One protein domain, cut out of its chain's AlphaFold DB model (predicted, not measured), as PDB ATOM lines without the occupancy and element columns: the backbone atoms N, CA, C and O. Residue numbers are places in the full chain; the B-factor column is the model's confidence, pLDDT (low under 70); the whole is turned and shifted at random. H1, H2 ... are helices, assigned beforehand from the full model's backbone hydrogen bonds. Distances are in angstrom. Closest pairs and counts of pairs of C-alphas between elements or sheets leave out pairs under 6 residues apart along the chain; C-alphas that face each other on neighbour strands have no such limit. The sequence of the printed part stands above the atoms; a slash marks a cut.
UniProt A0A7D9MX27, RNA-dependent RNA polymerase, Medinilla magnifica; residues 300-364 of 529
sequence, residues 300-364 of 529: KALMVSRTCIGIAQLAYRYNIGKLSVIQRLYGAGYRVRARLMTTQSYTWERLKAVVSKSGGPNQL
ATOM      1  N   LYS A 300     217.136 229.941 339.228       83.25
ATOM      2  CA  LYS A 300     217.191 231.315 339.751       83.25
ATOM      3  C   LYS A 300     216.054 232.183 339.198       83.25
ATOM      4  O   LYS A 300     215.401 232.883 339.966       83.25
ATOM      5  N   ALA A 301     215.777 232.107 337.896       84.00
ATOM      6  CA  ALA A 301     214.658 232.832 337.294       84.00
ATOM      7  C   ALA A 301     213.304 232.330 337.827       84.00
ATOM      8  O   ALA A 301     212.433 233.140 338.138       84.00
ATOM      9  N   LEU A 302     213.150 231.015 338.023       85.38
ATOM     10  CA  LEU A 302     211.962 230.442 338.664       85.38
ATOM     11  C   LEU A 302     211.804 230.904 340.121       85.38
ATOM     12  O   LEU A 302     210.692 231.196 340.546       85.38
ATOM     13  N   MET A 303     212.886 231.048 340.883       85.69
ATOM     14  CA  MET A 303     212.825 231.566 342.255       85.69
ATOM     15  C   MET A 303     212.362 233.027 342.298       85.69
ATOM     16  O   MET A 303     211.551 233.394 343.149       85.69
ATOM     17  N   VAL A 304     212.815 233.849 341.345       84.25
ATOM     18  CA  VAL A 304     212.408 235.262 341.227       84.25
ATOM     19  C   VAL A 304     210.975 235.407 340.696       84.25
ATOM     20  O   VAL A 304     210.330 236.424 340.953       84.25
ATOM     21  N   SER A 305     210.418 234.377 340.043       85.06
ATOM     22  CA  SER A 305     209.027 234.359 339.552       85.06
ATOM     23  C   SER A 305     207.964 234.538 340.645       85.06
ATOM     24  O   SER A 305     206.820 234.853 340.342       85.06
ATOM     25  N   ARG A 306     208.344 234.423 341.924       84.06
ATOM     26  CA  ARG A 306     207.493 234.765 343.076       84.06
ATOM     27  C   ARG A 306     207.227 236.265 343.230       84.06
ATOM     28  O   ARG A 306     206.435 236.649 344.080       84.06
ATOM     29  N   THR A 307     207.891 237.112 342.445       87.31
ATOM     30  CA  THR A 307     207.671 238.565 342.403       87.31
ATOM     31  C   THR A 307     206.896 238.946 341.141       87.31
ATOM     32  O   THR A 307     207.074 238.318 340.095       87.31
ATOM     33  N   CYS A 308     206.055 239.988 341.202       86.69
ATOM     34  CA  CYS A 308     205.262 240.432 340.044       86.69
ATOM     35  C   CYS A 308     206.137 240.749 338.819       86.69
ATOM     36  O   CYS A 308     205.759 240.445 337.690       86.69
ATOM     37  N   ILE A 309     207.324 241.322 339.045       84.81
ATOM     38  CA  ILE A 309     208.294 241.644 337.988       84.81
ATOM     39  C   ILE A 309     208.921 240.367 337.427       84.81
ATOM     40  O   ILE A 309     208.971 240.197 336.213       84.81
ATOM     41  N   GLY A 310     209.351 239.448 338.294       88.00
ATOM     42  CA  GLY A 310     209.974 238.197 337.873       88.00
ATOM     43  C   GLY A 310     209.065 237.356 336.985       88.00
ATOM     44  O   GLY A 310     209.496 236.883 335.933       88.00
ATOM     45  N   ILE A 311     207.791 237.201 337.364       89.69
ATOM     46  CA  ILE A 311     206.843 236.451 336.532       89.69
ATOM     47  C   ILE A 311     206.502 237.193 335.239       89.69
ATOM     48  O   ILE A 311     206.380 236.549 334.202       89.69
ATOM     49  N   ALA A 312     206.392 238.524 335.262       87.31
ATOM     50  CA  ALA A 312     206.132 239.303 334.054       87.31
ATOM     51  C   ALA A 312     207.305 239.230 333.067       87.31
ATOM     52  O   ALA A 312     207.088 239.071 331.870       87.31
ATOM     53  N   GLN A 313     208.548 239.252 333.558       86.56
ATOM     54  CA  GLN A 313     209.741 239.078 332.731       86.56
ATOM     55  C   GLN A 313     209.797 237.681 332.103       86.56
ATOM     56  O   GLN A 313     210.133 237.548 330.927       86.56
ATOM     57  N   LEU A 314     209.445 236.635 332.859       87.44
ATOM     58  CA  LEU A 314     209.314 235.283 332.313       87.44
ATOM     59  C   LEU A 314     208.188 235.206 331.280       87.44
ATOM     60  O   LEU A 314     208.386 234.651 330.203       87.44
ATOM     61  N   ALA A 315     207.029 235.793 331.576       87.62
ATOM     62  CA  ALA A 315     205.909 235.833 330.650       87.62
ATOM     63  C   ALA A 315     206.294 236.529 329.339       87.62
ATOM     64  O   ALA A 315     206.013 235.995 328.273       87.62
ATOM     65  N   TYR A 316     207.016 237.649 329.406       84.81
ATOM     66  CA  TYR A 316     207.551 238.334 328.231       84.81
ATOM     67  C   TYR A 316     208.554 237.456 327.466       84.81
ATOM     68  O   TYR A 316     208.387 237.224 326.270       84.81
ATOM     69  N   ARG A 317     209.552 236.891 328.161       81.50
ATOM     70  CA  ARG A 317     210.607 236.061 327.553       81.50
ATOM     71  C   ARG A 317     210.061 234.833 326.823       81.50
ATOM     72  O   ARG A 317     210.593 234.465 325.781       81.50
ATOM     73  N   TYR A 318     209.026 234.202 327.371       82.19
ATOM     74  CA  TYR A 318     208.408 232.996 326.814       82.19
ATOM     75  C   TYR A 318     207.090 233.281 326.074       82.19
ATOM     76  O   TYR A 318     206.337 232.353 325.785       82.19
ATOM     77  N   ASN A 319     206.803 234.551 325.765       83.75
ATOM     78  CA  ASN A 319     205.620 234.997 325.025       83.75
ATOM     79  C   ASN A 319     204.273 234.479 325.593       83.75
ATOM     80  O   ASN A 319     203.357 234.082 324.870       83.75
ATOM     81  N   ILE A 320     204.139 234.467 326.920       87.50
ATOM     82  CA  ILE A 320     202.922 234.081 327.638       87.50
ATOM     83  C   ILE A 320     202.005 235.304 327.741       87.50
ATOM     84  O   ILE A 320     202.037 236.033 328.725       87.50
ATOM     85  N   GLY A 321     201.158 235.532 326.736       81.62
ATOM     86  CA  GLY A 321     200.279 236.714 326.704       81.62
ATOM     87  C   GLY A 321     199.013 236.625 327.573       81.62
ATOM     88  O   GLY A 321     198.399 237.636 327.901       81.62
ATOM     89  N   LYS A 322     198.577 235.419 327.962       88.75
ATOM     90  CA  LYS A 322     197.306 235.238 328.687       88.75
ATOM     91  C   LYS A 322     197.473 235.540 330.177       88.75
ATOM     92  O   LYS A 322     198.008 234.714 330.915       88.75
ATOM     93  N   LEU A 323     196.901 236.650 330.651       88.25
ATOM     94  CA  LEU A 323     196.934 237.052 332.066       88.25
ATOM     95  C   LEU A 323     196.456 235.945 333.022       88.25
ATOM     96  O   LEU A 323     197.051 235.734 334.074       88.25
ATOM     97  N   SER A 324     195.425 235.182 332.649       89.94
ATOM     98  CA  SER A 324     194.921 234.072 333.472       89.94
ATOM     99  C   SER A 324     195.930 232.928 333.647       89.94
ATOM    100  O   SER A 324     195.877 232.223 334.659       89.94
ATOM    101  N   VAL A 325     196.839 232.737 332.682       91.00
ATOM    102  CA  VAL A 325     197.954 231.782 332.755       91.00
ATOM    103  C   VAL A 325     199.055 232.351 333.638       91.00
ATOM    104  O   VAL A 325     199.523 231.650 334.526       91.00
ATOM    105  N   ILE A 326     199.400 233.630 333.470       91.31
ATOM    106  CA  ILE A 326     200.399 234.314 334.306       91.31
ATOM    107  C   ILE A 326     199.981 234.282 335.781       91.31
ATOM    108  O   ILE A 326     200.773 233.898 336.635       91.31
ATOM    109  N   GLN A 327     198.715 234.590 336.086       92.25
ATOM    110  CA  GLN A 327     198.176 234.483 337.442       92.25
ATOM    111  C   GLN A 327     198.298 233.057 337.987       92.25
ATOM    112  O   GLN A 327     198.713 232.877 339.126       92.25
ATOM    113  N   ARG A 328     197.985 232.033 337.179       91.50
ATOM    114  CA  ARG A 328     198.138 230.626 337.586       91.50
ATOM    115  C   ARG A 328     199.597 230.281 337.891       91.50
ATOM    116  O   ARG A 328     199.848 229.639 338.903       91.50
ATOM    117  N   LEU A 329     200.535 230.712 337.045       89.62
ATOM    118  CA  LEU A 329     201.972 230.494 337.246       89.62
ATOM    119  C   LEU A 329     202.492 231.214 338.497       89.62
ATOM    120  O   LEU A 329     203.343 230.679 339.195       89.62
ATOM    121  N   TYR A 330     201.925 232.377 338.818       91.06
ATOM    122  CA  TYR A 330     202.205 233.112 340.052       91.06
ATOM    123  C   TYR A 330     201.554 232.491 341.307       91.06
ATOM    124  O   TYR A 330     201.800 232.945 342.420       91.06
ATOM    125  N   GLY A 331     200.723 231.452 341.155       90.81
ATOM    126  CA  GLY A 331     200.086 230.730 342.265       90.81
ATOM    127  C   GLY A 331     198.604 231.047 342.497       90.81
ATOM    128  O   GLY A 331     198.051 230.681 343.531       90.81
ATOM    129  N   ALA A 332     197.923 231.716 341.561       91.19
ATOM    130  CA  ALA A 332     196.500 232.022 341.697       91.19
ATOM    131  C   ALA A 332     195.629 230.763 341.599       91.19
ATOM    132  O   ALA A 332     195.619 230.061 340.580       91.19
ATOM    133  N   GLY A 333     194.804 230.543 342.623       91.50
ATOM    134  CA  GLY A 333     193.724 229.559 342.588       91.50
ATOM    135  C   GLY A 333     192.553 229.975 341.685       91.50
ATOM    136  O   GLY A 333     192.492 231.088 341.156       91.50
ATOM    137  N   TYR A 334     191.572 229.079 341.545       89.44
ATOM    138  CA  TYR A 334     190.388 229.297 340.701       89.44
ATOM    139  C   TYR A 334     189.597 230.562 341.079       89.44
ATOM    140  O   TYR A 334     189.250 231.345 340.202       89.44
ATOM    141  N   ARG A 335     189.382 230.813 342.381       88.19
ATOM    142  CA  ARG A 335     188.595 231.964 342.873       88.19
ATOM    143  C   ARG A 335     189.164 233.316 342.436       88.19
ATOM    144  O   ARG A 335     188.402 234.210 342.084       88.19
ATOM    145  N   VAL A 336     190.491 233.458 342.449       88.44
ATOM    146  CA  VAL A 336     191.169 234.680 341.987       88.44
ATOM    147  C   VAL A 336     191.000 234.811 340.477       88.44
ATOM    148  O   VAL A 336     190.541 235.837 339.992       88.44
ATOM    149  N   ARG A 337     191.277 233.739 339.727       89.50
ATOM    150  CA  ARG A 337     191.203 233.740 338.258       89.50
ATOM    151  C   ARG A 337     189.785 233.958 337.717       89.50
ATOM    152  O   ARG A 337     189.642 234.527 336.642       89.50
ATOM    153  N   ALA A 338     188.747 233.557 338.453       87.62
ATOM    154  CA  ALA A 338     187.349 233.828 338.106       87.62
ATOM    155  C   ALA A 338     186.995 235.327 338.182       87.62
ATOM    156  O   ALA A 338     186.080 235.786 337.510       87.62
ATOM    157  N   ARG A 339     187.751 236.106 338.965       86.56
ATOM    158  CA  ARG A 339     187.581 237.553 339.164       86.56
ATOM    159  C   ARG A 339     188.549 238.372 338.308       86.56
ATOM    160  O   ARG A 339     189.017 239.419 338.734       86.56
ATOM    161  N   LEU A 340     188.947 237.866 337.139       84.31
ATOM    162  CA  LEU A 340     189.989 238.498 336.316       84.31
ATOM    163  C   LEU A 340     189.627 239.935 335.914       84.31
ATOM    164  O   LEU A 340     190.485 240.814 335.944       84.31
ATOM    165  N   MET A 341     188.351 240.144 335.582       82.19
ATOM    166  CA  MET A 341     187.802 241.409 335.082       82.19
ATOM    167  C   MET A 341     187.323 242.346 336.196       82.19
ATOM    168  O   MET A 341     186.808 243.419 335.908       82.19
ATOM    169  N   THR A 342     187.459 241.949 337.461       83.81
ATOM    170  CA  THR A 342     187.079 242.770 338.615       83.81
ATOM    171  C   THR A 342     188.302 243.102 339.462       83.81
ATOM    172  O   THR A 342     189.385 242.538 339.265       83.81
ATOM    173  N   THR A 343     188.134 244.029 340.405       81.25
ATOM    174  CA  THR A 343     189.183 244.414 341.351       81.25
ATOM    175  C   THR A 343     189.569 243.231 342.240       81.25
ATOM    176  O   THR A 343     188.725 242.588 342.869       81.25
ATOM    177  N   GLN A 344     190.864 242.935 342.280       86.25
ATOM    178  CA  GLN A 344     191.478 241.893 343.096       86.25
ATOM    179  C   GLN A 344     192.290 242.519 344.242       86.25
ATOM    180  O   GLN A 344     192.336 243.738 344.400       86.25
ATOM    181  N   SER A 345     192.921 241.691 345.081       87.75
ATOM    182  CA  SER A 345     193.815 242.211 346.123       87.75
ATOM    183  C   SER A 345     195.032 242.913 345.512       87.75
ATOM    184  O   SER A 345     195.398 242.643 344.363       87.75
ATOM    185  N   TYR A 346     195.692 243.768 346.303       86.94
ATOM    186  CA  TYR A 346     196.847 244.561 345.869       86.94
ATOM    187  C   TYR A 346     197.882 243.736 345.099       86.94
ATOM    188  O   TYR A 346     198.292 244.128 344.015       86.94
ATOM    189  N   THR A 347     198.242 242.543 345.581       88.38
ATOM    190  CA  THR A 347     199.215 241.667 344.910       88.38
ATOM    191  C   THR A 347     198.846 241.367 343.456       88.38
ATOM    192  O   THR A 347     199.702 241.422 342.573       88.38
ATOM    193  N   TRP A 348     197.576 241.062 343.191       89.69
ATOM    194  CA  TRP A 348     197.124 240.690 341.856       89.69
ATOM    195  C   TRP A 348     196.904 241.901 340.954       89.69
ATOM    196  O   TRP A 348     197.210 241.816 339.769       89.69
ATOM    197  N   GLU A 349     196.444 243.026 341.504       87.38
ATOM    198  CA  GLU A 349     196.344 244.288 340.758       87.38
ATOM    199  C   GLU A 349     197.723 244.788 340.333       87.38
ATOM    200  O   GLU A 349     197.936 245.107 339.164       87.38
ATOM    201  N   ARG A 350     198.711 244.717 341.231       88.06
ATOM    202  CA  ARG A 350     200.109 244.986 340.886       88.06
ATOM    203  C   ARG A 350     200.591 244.064 339.766       88.06
ATOM    204  O   ARG A 350     201.195 244.539 338.810       88.06
ATOM    205  N   LEU A 351     200.297 242.760 339.824       88.31
ATOM    206  CA  LEU A 351     200.659 241.825 338.749       88.31
ATOM    207  C   LEU A 351     200.013 242.202 337.406       88.31
ATOM    208  O   LEU A 351     200.714 242.246 336.396       88.31
ATOM    209  N   LYS A 352     198.707 242.503 337.389       86.12
ATOM    210  CA  LYS A 352     198.005 242.987 336.188       86.12
ATOM    211  C   LYS A 352     198.697 244.222 335.616       86.12
ATOM    212  O   LYS A 352     198.970 244.260 334.421       86.12
ATOM    213  N   ALA A 353     199.040 245.171 336.486       83.12
ATOM    214  CA  ALA A 353     199.675 246.429 336.126       83.12
ATOM    215  C   ALA A 353     201.090 246.253 335.548       83.12
ATOM    216  O   ALA A 353     201.461 246.959 334.611       83.12
ATOM    217  N   VAL A 354     201.889 245.311 336.071       84.50
ATOM    218  CA  VAL A 354     203.206 244.995 335.487       84.50
ATOM    219  C   VAL A 354     203.039 244.332 334.125       84.50
ATOM    220  O   VAL A 354     203.690 244.738 333.164       84.50
ATOM    221  N   VAL A 355     202.165 243.330 334.019       80.75
ATOM    222  CA  VAL A 355     201.946 242.588 332.768       80.75
ATOM    223  C   VAL A 355     201.437 243.514 331.665       80.75
ATOM    224  O   VAL A 355     201.927 243.432 330.545       80.75
ATOM    225  N   SER A 356     200.523 244.439 331.975       74.75
ATOM    226  CA  SER A 356     200.007 245.403 330.998       74.75
ATOM    227  C   SER A 356     201.061 246.406 330.511       74.75
ATOM    228  O   SER A 356     200.906 246.973 329.436       74.75
ATOM    229  N   LYS A 357     202.137 246.626 331.281       71.12
ATOM    230  CA  LYS A 357     203.248 247.531 330.939       71.12
ATOM    231  C   LYS A 357     204.406 246.820 330.228       71.12
ATOM    232  O   LYS A 357     205.166 247.448 329.493       71.12
ATOM    233  N   SER A 358     204.563 245.516 330.451       58.06
ATOM    234  CA  SER A 358     205.718 244.735 329.997       58.06
ATOM    235  C   SER A 358     205.600 244.357 328.514       58.06
ATOM    236  O   SER A 358     205.255 243.228 328.183       58.06
ATOM    237  N   GLY A 359     205.913 245.297 327.616       54.62
ATOM    238  CA  GLY A 359     206.295 244.972 326.234       54.62
ATOM    239  C   GLY A 359     205.199 244.989 325.163       54.62
ATOM    240  O   GLY A 359     205.339 244.283 324.167       54.62
ATOM    241  N   GLY A 360     204.137 245.787 325.327       52.69
ATOM    242  CA  GLY A 360     203.141 246.042 324.274       52.69
ATOM    243  C   GLY A 360     203.255 247.446 323.644       52.69
ATOM    244  O   GLY A 360     203.798 248.346 324.283       52.69
ATOM    245  N   PRO A 361     202.705 247.669 322.430       46.81
ATOM    246  CA  PRO A 361     202.667 248.980 321.761       46.81
ATOM    247  C   PRO A 361     201.790 250.028 322.477       46.81
ATOM    248  O   PRO A 361     201.863 251.210 322.157       46.81
ATOM    249  N   ASN A 362     200.997 249.620 323.474       52.78
ATOM    250  CA  ASN A 362     200.070 250.476 324.218       52.78
ATOM    251  C   ASN A 362     200.655 250.878 325.581       52.78
ATOM    252  O   ASN A 362     200.128 250.504 326.631       52.78
ATOM    253  N   GLN A 363     201.773 251.606 325.582       64.75
ATOM    254  CA  GLN A 363     202.304 252.181 326.818       64.75
ATOM    255  C   GLN A 363     201.368 253.291 327.305       64.75
ATOM    256  O   GLN A 363     201.279 254.354 326.696       64.75
ATOM    257  N   LEU A 364     200.659 253.041 328.407       67.88
ATOM    258  CA  LEU A 364     199.873 254.082 329.061       67.88
ATOM    259  C   LEU A 364     200.811 255.093 329.745       67.88
ATOM    260  O   LEU A 364     201.783 254.675 330.387       67.88
TER     261      LEU A 364
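AT A GLANCE: This is residues 300 to 364 of the 529 residues of the protein "RNA-dependent RNA polymerase" of Medinilla magnifica (UniProt A0A7D9MX27). Three helices, H5, H2 and H3, make a small triangular core, with H5 and H2 side by side and H3 packing on both at a wide angle. The two shortest helices lie at opposite ends of this core, H1 beside H2 and H4 beyond H3, and residues 358 to 364 follow H5 as a tail with no named element. The printed part has 65 residues, with five named helices in the order H1, H2, H3, H4, H5 and no named strand, and its class is all helix, with 39 residues in the helices. It is compact, with a radius of gyration of the C-alphas of 11.2 A, and its C-alphas span 29 by 27 by 18 A.

IN THESE COORDINATES: The longest helix, H5, is residues 346 to 357, 16.5 A from first to last C-alpha, from C-alpha 346 at (196.847, 244.561, 345.869) to C-alpha 357 at (203.248, 247.531, 330.939). H2 is residues 308 to 317, 14.3 A long. H3 is residues 323 to 329, 9.8 A long. H1 is residues 300 to 304, with C-alpha 300 at (217.191, 231.315, 339.751), and is 6.4 A long. H4 is residues 334 to 338, 6.0 A long.

HOW THE PARTS SIT: H5 and H2 touch, with the closest C-alphas those of Leu 351 and Cys 308, 5.0 A apart. They run the same way at a shallow tilt of 32 degrees, only just short of steep. H5 touches H3, with the closest C-alphas those of Lys 352 and Leu 323, 7.3 A apart, at a steep tilt of 59 degrees, opposite ways. H2 and H3 touch, with the closest C-alphas those of Ala 315 and Ile 326, 6.8 A apart, and are only just about perpendicular, at 73 degrees. Of these three pairs 1 is at a shallow tilt, and the packing is mostly crossed, but only just. H2 and H3 are both the hub, touching 3 other helices each. H1 touches H2, where the C-alphas of Val 304 and Gly 310 are closest, at 5.1 A. H4 only just touches H3, with 3 pairs of C-alphas within 8 A, the closest those of Arg 337 and Ser 324, 6.1 A apart. H4 and H5 are only just apart, at 8.5 A, and H1 is apart from H3, H4 and H5. In H1, H2, H3, H4 and H5 every O i to N i+4 pair is within hydrogen-bond range.

THE WHOLE: The two C-alphas farthest apart are those of Lys 300 and Thr 342, at 32.2 A. The printed part has no cut. The links H1 to H2, H2 to H3 and H3 to H4 are tight, and the link H4 to H5, of 7 residues, is short. The mean pLDDT of the printed part is 83.2, and residues 358 to 364 are under 70.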